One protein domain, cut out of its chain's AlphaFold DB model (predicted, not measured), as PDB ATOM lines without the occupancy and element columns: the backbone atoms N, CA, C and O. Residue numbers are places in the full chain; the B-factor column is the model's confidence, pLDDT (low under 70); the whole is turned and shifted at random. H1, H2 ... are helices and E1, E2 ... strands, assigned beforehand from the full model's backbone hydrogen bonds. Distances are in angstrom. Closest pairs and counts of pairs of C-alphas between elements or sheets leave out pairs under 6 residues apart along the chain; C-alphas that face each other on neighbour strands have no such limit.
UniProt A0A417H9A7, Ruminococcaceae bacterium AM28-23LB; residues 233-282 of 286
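What this domain is: This is residues 233 to 282 of the 286 residues of a protein of Ruminococcaceae bacterium AM28-23LB (UniProt A0A417H9A7). Two short helices, H1 and H2, lie in the middle of a small elongated domain, set about perpendicular to each other, with the two-stranded hairpin of E1 and E2 at one end of the long axis. Toward the other end of the long axis lies a wide loop, residues 242 to 258, which links the two helices and has no named element. The printed part has 50 residues, and along it come H1, H2, E1 and E2; the sheet has the order E1 - E2 and is antiparallel. The class is mixed, helices and strands, with 24 residues, under half of the printed ones, in named elements. The whole is compact, with a radius of gyration of the C-alphas of 10.7 A, and its spans of 32 by 21 by 17 A make it only just elongated.

How they stand to each other: H1, residues 236 to 241, only just touches H2, residues 259 to 266, with 3 pairs of C-alphas within 8 A. Their closest C-alphas are those of Gln 236 and Tyr 260, 6.8 A apart. The lines of the two helices stand at 85 degrees, about perpendicular. In both helices every O i to N i+4 pair is within hydrogen-bond range. A tight link of 3 residues leads from H2 to E1, residues 270 to 274. E1 and E2, residues 277 to 281, form a hairpin; they are antiparallel, with 151 degrees between their directions. The C-alphas of Ser 271 and Trp 280, which face each other, are 4.6 A apart. N 270 and O 281 are within hydrogen-bond range at 2.8 A, and so are N 279 and O 272 at 2.9 A. The closest C-alphas of H1 and E2 are those of Tyr 238 and Trp 280, 7.2 A apart. H1 and E1 are apart, and so are H2 and E2.

Where its parts are: H1 begins with C-alpha 236 at (47.812, -33.173, -33.990) and is 8.6 A long from Gln 236 to Asp 241. H2 runs from Tyr 259, with its C-alpha at (39.957, -32.134, -28.344), to Val 266, over 10.8 A. E1 spans 13.9 A from Ser 270 to Gln 274. E2 spans 13.2 A from Val 277 to Ser 281, where the C-alpha is at (49.392, -24.390, -43.415).

The domain as a whole: The two C-alphas farthest apart are those of Thr 250 and Asn 275, at 33.0 A. The printed part, residues 233 to 282, has no cut. The link from H1 to H2, 17 residues, is long, while the link from E1 to E2 is tight, with 2 residues. The mean pLDDT of the printed part is 82.5, and the model's confidence is low, under 70, at residues 273 to 278.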
ATOM      1  N   SER A 233      40.618 -33.597 -40.838       77.12
ATOM      2  CA  SER A 233      41.407 -34.243 -39.795       77.12
ATOM      3  C   SER A 233      42.414 -33.256 -39.228       77.12
ATOM      4  O   SER A 233      43.108 -32.564 -39.965       77.12
ATOM      5  N   ALA A 234      42.522 -33.228 -37.909       79.50
ATOM      6  CA  ALA A 234      43.427 -32.319 -37.237       79.50
ATOM      7  C   ALA A 234      44.900 -32.712 -37.453       79.50
ATOM      8  O   ALA A 234      45.262 -33.883 -37.289       79.50
ATOM      9  N   ASP A 235      45.766 -31.726 -37.689       82.50
ATOM     10  CA  ASP A 235      47.216 -31.895 -37.563       82.50
ATOM     11  C   ASP A 235      47.606 -31.866 -36.075       82.50
ATOM     12  O   ASP A 235      47.844 -30.812 -35.481       82.50
ATOM     13  N   GLN A 236      47.604 -33.044 -35.439       83.06
ATOM     14  CA  GLN A 236      47.812 -33.173 -33.990       83.06
ATOM     15  C   GLN A 236      49.181 -32.642 -33.549       83.06
ATOM     16  O   GLN A 236      49.259 -31.936 -32.547       83.06
ATOM     17  N   ASN A 237      50.232 -32.914 -34.330       81.69
ATOM     18  CA  ASN A 237      51.583 -32.442 -34.027       81.69
ATOM     19  C   ASN A 237      51.636 -30.914 -34.071       81.69
ATOM     20  O   ASN A 237      52.142 -30.287 -33.143       81.69
ATOM     21  N   TYR A 238      51.058 -30.305 -35.114       85.50
ATOM     22  CA  TYR A 238      50.988 -28.852 -35.202       85.50
ATOM     23  C   TYR A 238      50.235 -28.258 -34.009       85.50
ATOM     24  O   TYR A 238      50.714 -27.306 -33.391       85.50
ATOM     25  N   ILE A 239      49.077 -28.827 -33.665       84.44
ATOM     26  CA  ILE A 239      48.257 -28.364 -32.541       84.44
ATOM     27  C   ILE A 239      49.032 -28.419 -31.228       84.44
ATOM     28  O   ILE A 239      49.001 -27.447 -30.471       84.44
ATOM     29  N   ASP A 240      49.725 -29.524 -30.966       84.25
ATOM     30  CA  ASP A 240      50.457 -29.733 -29.720       84.25
ATOM     31  C   ASP A 240      51.677 -28.806 -29.608       84.25
ATOM     32  O   ASP A 240      51.921 -28.243 -28.538       84.25
ATOM     33  N   ASP A 241      52.364 -28.541 -30.723       88.06
ATOM     34  CA  ASP A 241      53.524 -27.646 -30.772       88.06
ATOM     35  C   ASP A 241      53.145 -26.149 -30.727       88.06
ATOM     36  O   ASP A 241      53.945 -25.318 -30.290       88.06
ATOM     37  N   HIS A 242      51.924 -25.781 -31.145       88.88
ATOM     38  CA  HIS A 242      51.506 -24.381 -31.343       88.88
ATOM     39  C   HIS A 242      50.318 -23.949 -30.469       88.88
ATOM     40  O   HIS A 242      49.685 -22.929 -30.749       88.88
ATOM     41  N   GLN A 243      50.017 -24.659 -29.372       85.81
ATOM     42  CA  GLN A 243      48.846 -24.382 -28.516       85.81
ATOM     43  C   GLN A 243      48.697 -22.903 -28.108       85.81
ATOM     44  O   GLN A 243      47.580 -22.392 -28.008       85.81
ATOM     45  N   GLN A 244      49.814 -22.200 -27.890       87.69
ATOM     46  CA  GLN A 244      49.817 -20.790 -27.484       87.69
ATOM     47  C   GLN A 244      49.342 -19.834 -28.585       87.69
ATOM     48  O   GLN A 244      48.830 -18.764 -28.262       87.69
ATOM     49  N   GLU A 245      49.464 -20.218 -29.854       89.69
ATOM     50  CA  GLU A 245      49.114 -19.405 -31.025       89.69
ATOM     51  C   GLU A 245      47.690 -19.675 -31.531       89.69
ATOM     52  O   GLU A 245      47.108 -18.848 -32.235       89.69
ATOM     53  N   LEU A 246      47.119 -20.813 -31.134       92.69
ATOM     54  CA  LEU A 246      45.791 -21.261 -31.534       92.69
ATOM     55  C   LEU A 246      44.685 -20.680 -30.647       92.69
ATOM     56  O   LEU A 246      44.901 -20.305 -29.483       92.69
ATOM     57  N   THR A 247      43.474 -20.647 -31.202       93.44
ATOM     58  CA  THR A 247      42.237 -20.444 -30.443       93.44
ATOM     59  C   THR A 247      42.015 -21.653 -29.541       93.44
ATOM     60  O   THR A 247      42.047 -22.792 -29.999       93.44
ATOM     61  N   GLN A 248      41.814 -21.389 -28.251       88.94
ATOM     62  CA  GLN A 248      41.703 -22.387 -27.188       88.94
ATOM     63  C   GLN A 248      40.477 -22.082 -26.329       88.94
ATOM     64  O   GLN A 248      40.088 -20.920 -26.186       88.94
ATOM     65  N   PHE A 249      39.916 -23.115 -25.708       90.44
ATOM     66  CA  PHE A 249      38.770 -23.002 -24.812       90.44
ATOM     67  C   PHE A 249      39.147 -23.483 -23.412       90.44
ATOM     68  O   PHE A 249      39.704 -24.564 -23.245       90.44
ATOM     69  N   THR A 250      38.844 -22.686 -22.386       92.19
ATOM     70  CA  THR A 250      39.219 -22.998 -20.994       92.19
ATOM     71  C   THR A 250      38.488 -24.211 -20.421       92.19
ATOM     72  O   THR A 250      38.929 -24.780 -19.426       92.19
ATOM     73  N   ASP A 251      37.358 -24.583 -21.016       90.00
ATOM     74  CA  ASP A 251      36.508 -25.714 -20.647       90.00
ATOM     75  C   ASP A 251      36.774 -26.974 -21.491       90.00
ATOM     76  O   ASP A 251      36.105 -27.990 -21.302       90.00
ATOM     77  N   VAL A 252      37.777 -26.953 -22.375       84.69
ATOM     78  CA  VAL A 252      38.163 -28.108 -23.191       84.69
ATOM     79  C   VAL A 252      39.551 -28.590 -22.771       84.69
ATOM     80  O   VAL A 252      40.564 -27.941 -23.013       84.69
ATOM     81  N   SER A 253      39.600 -29.761 -22.134       83.38
ATOM     82  CA  SER A 253      40.863 -30.416 -21.776       83.38
ATOM     83  C   SER A 253      41.564 -30.975 -23.023       83.38
ATOM     84  O   SER A 253      40.890 -31.625 -23.826       83.38
ATOM     85  N   PRO A 254      42.901 -30.859 -23.152       74.38
ATOM     86  CA  PRO A 254      43.668 -31.547 -24.197       74.38
ATOM     87  C   PRO A 254      43.523 -33.077 -24.178       74.38
ATOM     88  O   PRO A 254      43.725 -33.739 -25.187       74.38
ATOM     89  N   TYR A 255      43.135 -33.648 -23.033       77.81
ATOM     90  CA  TYR A 255      42.876 -35.086 -22.881       77.81
ATOM     91  C   TYR A 255      41.423 -35.477 -23.180       77.81
ATOM     92  O   TYR A 255      41.040 -36.634 -23.009       77.81
ATOM     93  N   TYR A 256      40.581 -34.517 -23.563       76.75
ATOM     94  CA  TYR A 256      39.206 -34.798 -23.940       76.75
ATOM     95  C   TYR A 256      39.163 -35.534 -25.282       76.75
ATOM     96  O   TYR A 256      39.897 -35.188 -26.205       76.75
ATOM     97  N   TRP A 257      38.282 -36.529 -25.413       77.44
ATOM     98  CA  TRP A 257      38.256 -37.438 -26.570       77.44
ATOM     99  C   TRP A 257      38.111 -36.723 -27.922       77.44
ATOM    100  O   TRP A 257      38.586 -37.226 -28.934       77.44
ATOM    101  N   ALA A 258      37.480 -35.549 -27.925       78.88
ATOM    102  CA  ALA A 258      37.226 -34.741 -29.111       78.88
ATOM    103  C   ALA A 258      38.060 -33.456 -29.167       78.88
ATOM    104  O   ALA A 258      37.708 -32.538 -29.904       78.88
ATOM    105  N   TYR A 259      39.120 -33.337 -28.361       81.88
ATOM    106  CA  TYR A 259      39.957 -32.134 -28.344       81.88
ATOM    107  C   TYR A 259      40.400 -31.755 -29.762       81.88
ATOM    108  O   TYR A 259      40.129 -30.648 -30.219       81.88
ATOM    109  N   TYR A 260      40.965 -32.704 -30.505       84.38
ATOM    110  CA  TYR A 260      41.429 -32.465 -31.869       84.38
ATOM    111  C   TYR A 260      40.296 -32.142 -32.857       84.38
ATOM    112  O   TYR A 260      40.485 -31.287 -33.715       84.38
ATOM    113  N   ASP A 261      39.108 -32.738 -32.705       85.56
ATOM    114  CA  ASP A 261      37.934 -32.390 -33.520       85.56
ATOM    115  C   ASP A 261      37.499 -30.931 -33.311       85.56
ATOM    116  O   ASP A 261      37.146 -30.234 -34.263       85.56
ATOM    117  N   ILE A 262      37.545 -30.456 -32.063       89.75
ATOM    118  CA  ILE A 262      37.233 -29.066 -31.708       89.75
ATOM    119  C   ILE A 262      38.301 -28.122 -32.267       89.75
ATOM    120  O   ILE A 262      37.964 -27.084 -32.838       89.75
ATOM    121  N   MET A 263      39.579 -28.485 -32.128       92.62
ATOM    122  CA  MET A 263      40.700 -27.681 -32.618       92.62
ATOM    123  C   MET A 263      40.675 -27.525 -34.141       92.62
ATOM    124  O   MET A 263      40.899 -26.417 -34.630       92.62
ATOM    125  N   GLU A 264      40.344 -28.600 -34.857       89.94
ATOM    126  CA  GLU A 264      40.112 -28.629 -36.305       89.94
ATOM    127  C   GLU A 264      38.974 -27.701 -36.739       89.94
ATOM    128  O   GLU A 264      39.084 -27.006 -37.746       89.94
ATOM    129  N   ALA A 265      37.889 -27.653 -35.965       92.50
ATOM    130  CA  ALA A 265      36.721 -26.851 -36.307       92.50
ATOM    131  C   ALA A 265      36.883 -25.352 -36.007       92.50
ATOM    132  O   ALA A 265      36.235 -24.531 -36.655       92.50
ATOM    133  N   VAL A 266      37.694 -24.979 -35.009       93.25
ATOM    134  CA  VAL A 266      37.792 -23.584 -34.541       93.25
ATOM    135  C   VAL A 266      38.946 -22.798 -35.164       93.25
ATOM    136  O   VAL A 266      38.853 -21.578 -35.292       93.25
ATOM    137  N   ASN A 267      40.042 -23.459 -35.537       92.94
ATOM    138  CA  ASN A 267      41.219 -22.769 -36.060       92.94
ATOM    139  C   ASN A 267      41.173 -22.746 -37.584       92.94
ATOM    140  O   ASN A 267      41.246 -23.791 -38.217       92.94
ATOM    141  N   GLU A 268      41.071 -21.560 -38.182       91.00
ATOM    142  CA  GLU A 268      41.096 -21.414 -39.639       91.00
ATOM    143  C   GLU A 268      42.503 -21.687 -40.183       91.00
ATOM    144  O   GLU A 268      43.484 -21.085 -39.736       91.00
ATOM    145  N   HIS A 269      42.592 -22.586 -41.159       90.00
ATOM    146  CA  HIS A 269      43.841 -23.012 -41.775       90.00
ATOM    147  C   HIS A 269      43.603 -23.510 -43.207       90.00
ATOM    148  O   HIS A 269      42.494 -23.908 -43.576       90.00
ATOM    149  N   SER A 270      44.665 -23.497 -44.005       87.06
ATOM    150  CA  SER A 270      44.784 -24.282 -45.233       87.06
ATOM    151  C   SER A 270      45.309 -25.675 -44.884       87.06
ATOM    152  O   SER A 270      45.982 -25.853 -43.868       87.06
ATOM    153  N   SER A 271      45.066 -26.670 -45.736       82.62
ATOM    154  CA  SER A 271      45.646 -27.992 -45.524       82.62
ATOM    155  C   SER A 271      45.985 -28.732 -46.808       82.62
ATOM    156  O   SER A 271      45.434 -28.489 -47.884       82.62
ATOM    157  N   THR A 272      46.926 -29.664 -46.681       80.06
ATOM    158  CA  THR A 272      47.220 -30.672 -47.703       80.06
ATOM    159  C   THR A 272      47.126 -32.057 -47.083       80.06
ATOM    160  O   THR A 272      47.384 -32.224 -45.893       80.06
ATOM    161  N   LYS A 273      46.745 -33.060 -47.883       65.12
ATOM    162  CA  LYS A 273      46.691 -34.456 -47.435       65.12
ATOM    163  C   LYS A 273      47.652 -35.321 -48.225       65.12
ATOM    164  O   LYS A 273      47.564 -35.374 -49.451       65.12
ATOM    165  N   GLN A 274      48.514 -36.042 -47.519       58.22
ATOM    166  CA  GLN A 274      49.326 -37.121 -48.078       58.22
ATOM    167  C   GLN A 274      49.136 -38.372 -47.223       58.22
ATOM    168  O   GLN A 274      49.284 -38.327 -46.007       58.22
ATOM    169  N   ASN A 275      48.795 -39.494 -47.864       53.16
ATOM    170  CA  ASN A 275      48.601 -40.792 -47.205       53.16
ATOM    171  C   ASN A 275      47.621 -40.768 -46.011       53.16
ATOM    172  O   ASN A 275      47.853 -41.442 -45.016       53.16
ATOM    173  N   GLY A 276      46.540 -39.984 -46.097       52.22
ATOM    174  CA  GLY A 276      45.528 -39.869 -45.033       52.22
ATOM    175  C   GLY A 276      45.839 -38.818 -43.964       52.22
ATOM    176  O   GLY A 276      44.910 -38.268 -43.375       52.22
ATOM    177  N   VAL A 277      47.109 -38.434 -43.820       57.97
ATOM    178  CA  VAL A 277      47.553 -37.430 -42.849       57.97
ATOM    179  C   VAL A 277      47.352 -36.029 -43.413       57.97
ATOM    180  O   VAL A 277      47.752 -35.732 -44.543       57.97
ATOM    181  N   GLU A 278      46.710 -35.177 -42.620       68.38
ATOM    182  CA  GLU A 278      46.520 -33.762 -42.910       68.38
ATOM    183  C   GLU A 278      47.671 -32.952 -42.311       68.38
ATOM    184  O   GLU A 278      48.050 -33.159 -41.160       68.38
ATOM    185  N   SER A 279      48.238 -32.053 -43.109       80.44
ATOM    186  CA  SER A 279      49.240 -31.089 -42.659       80.44
ATOM    187  C   SER A 279      48.681 -29.688 -42.815       80.44
ATOM    188  O   SER A 279      48.263 -29.312 -43.918       80.44
ATOM    189  N   TRP A 280      48.663 -28.934 -41.719       86.00
ATOM    190  CA  TRP A 280      48.125 -27.577 -41.703       86.00
ATOM    191  C   TRP A 280      49.142 -26.561 -42.238       86.00
ATOM    192  O   TRP A 280      50.344 -26.637 -41.978       86.00
ATOM    193  N   SER A 281      48.646 -25.567 -42.971       84.44
ATOM    194  CA  SER A 281      49.392 -24.390 -43.415       84.44
ATOM    195  C   SER A 281      48.532 -23.134 -43.272       84.44
ATOM    196  O   SER A 281      47.326 -23.214 -43.059       84.44
ATOM    197  N   ASP A 282      49.146 -21.952 -43.368       85.81
ATOM    198  CA  ASP A 282      48.444 -20.655 -43.336       85.81
ATOM    199  C   ASP A 282      47.490 -20.467 -42.140       85.81
ATOM    200  O   ASP A 282      46.453 -19.812 -42.251       85.81
TER     201      ASP A 282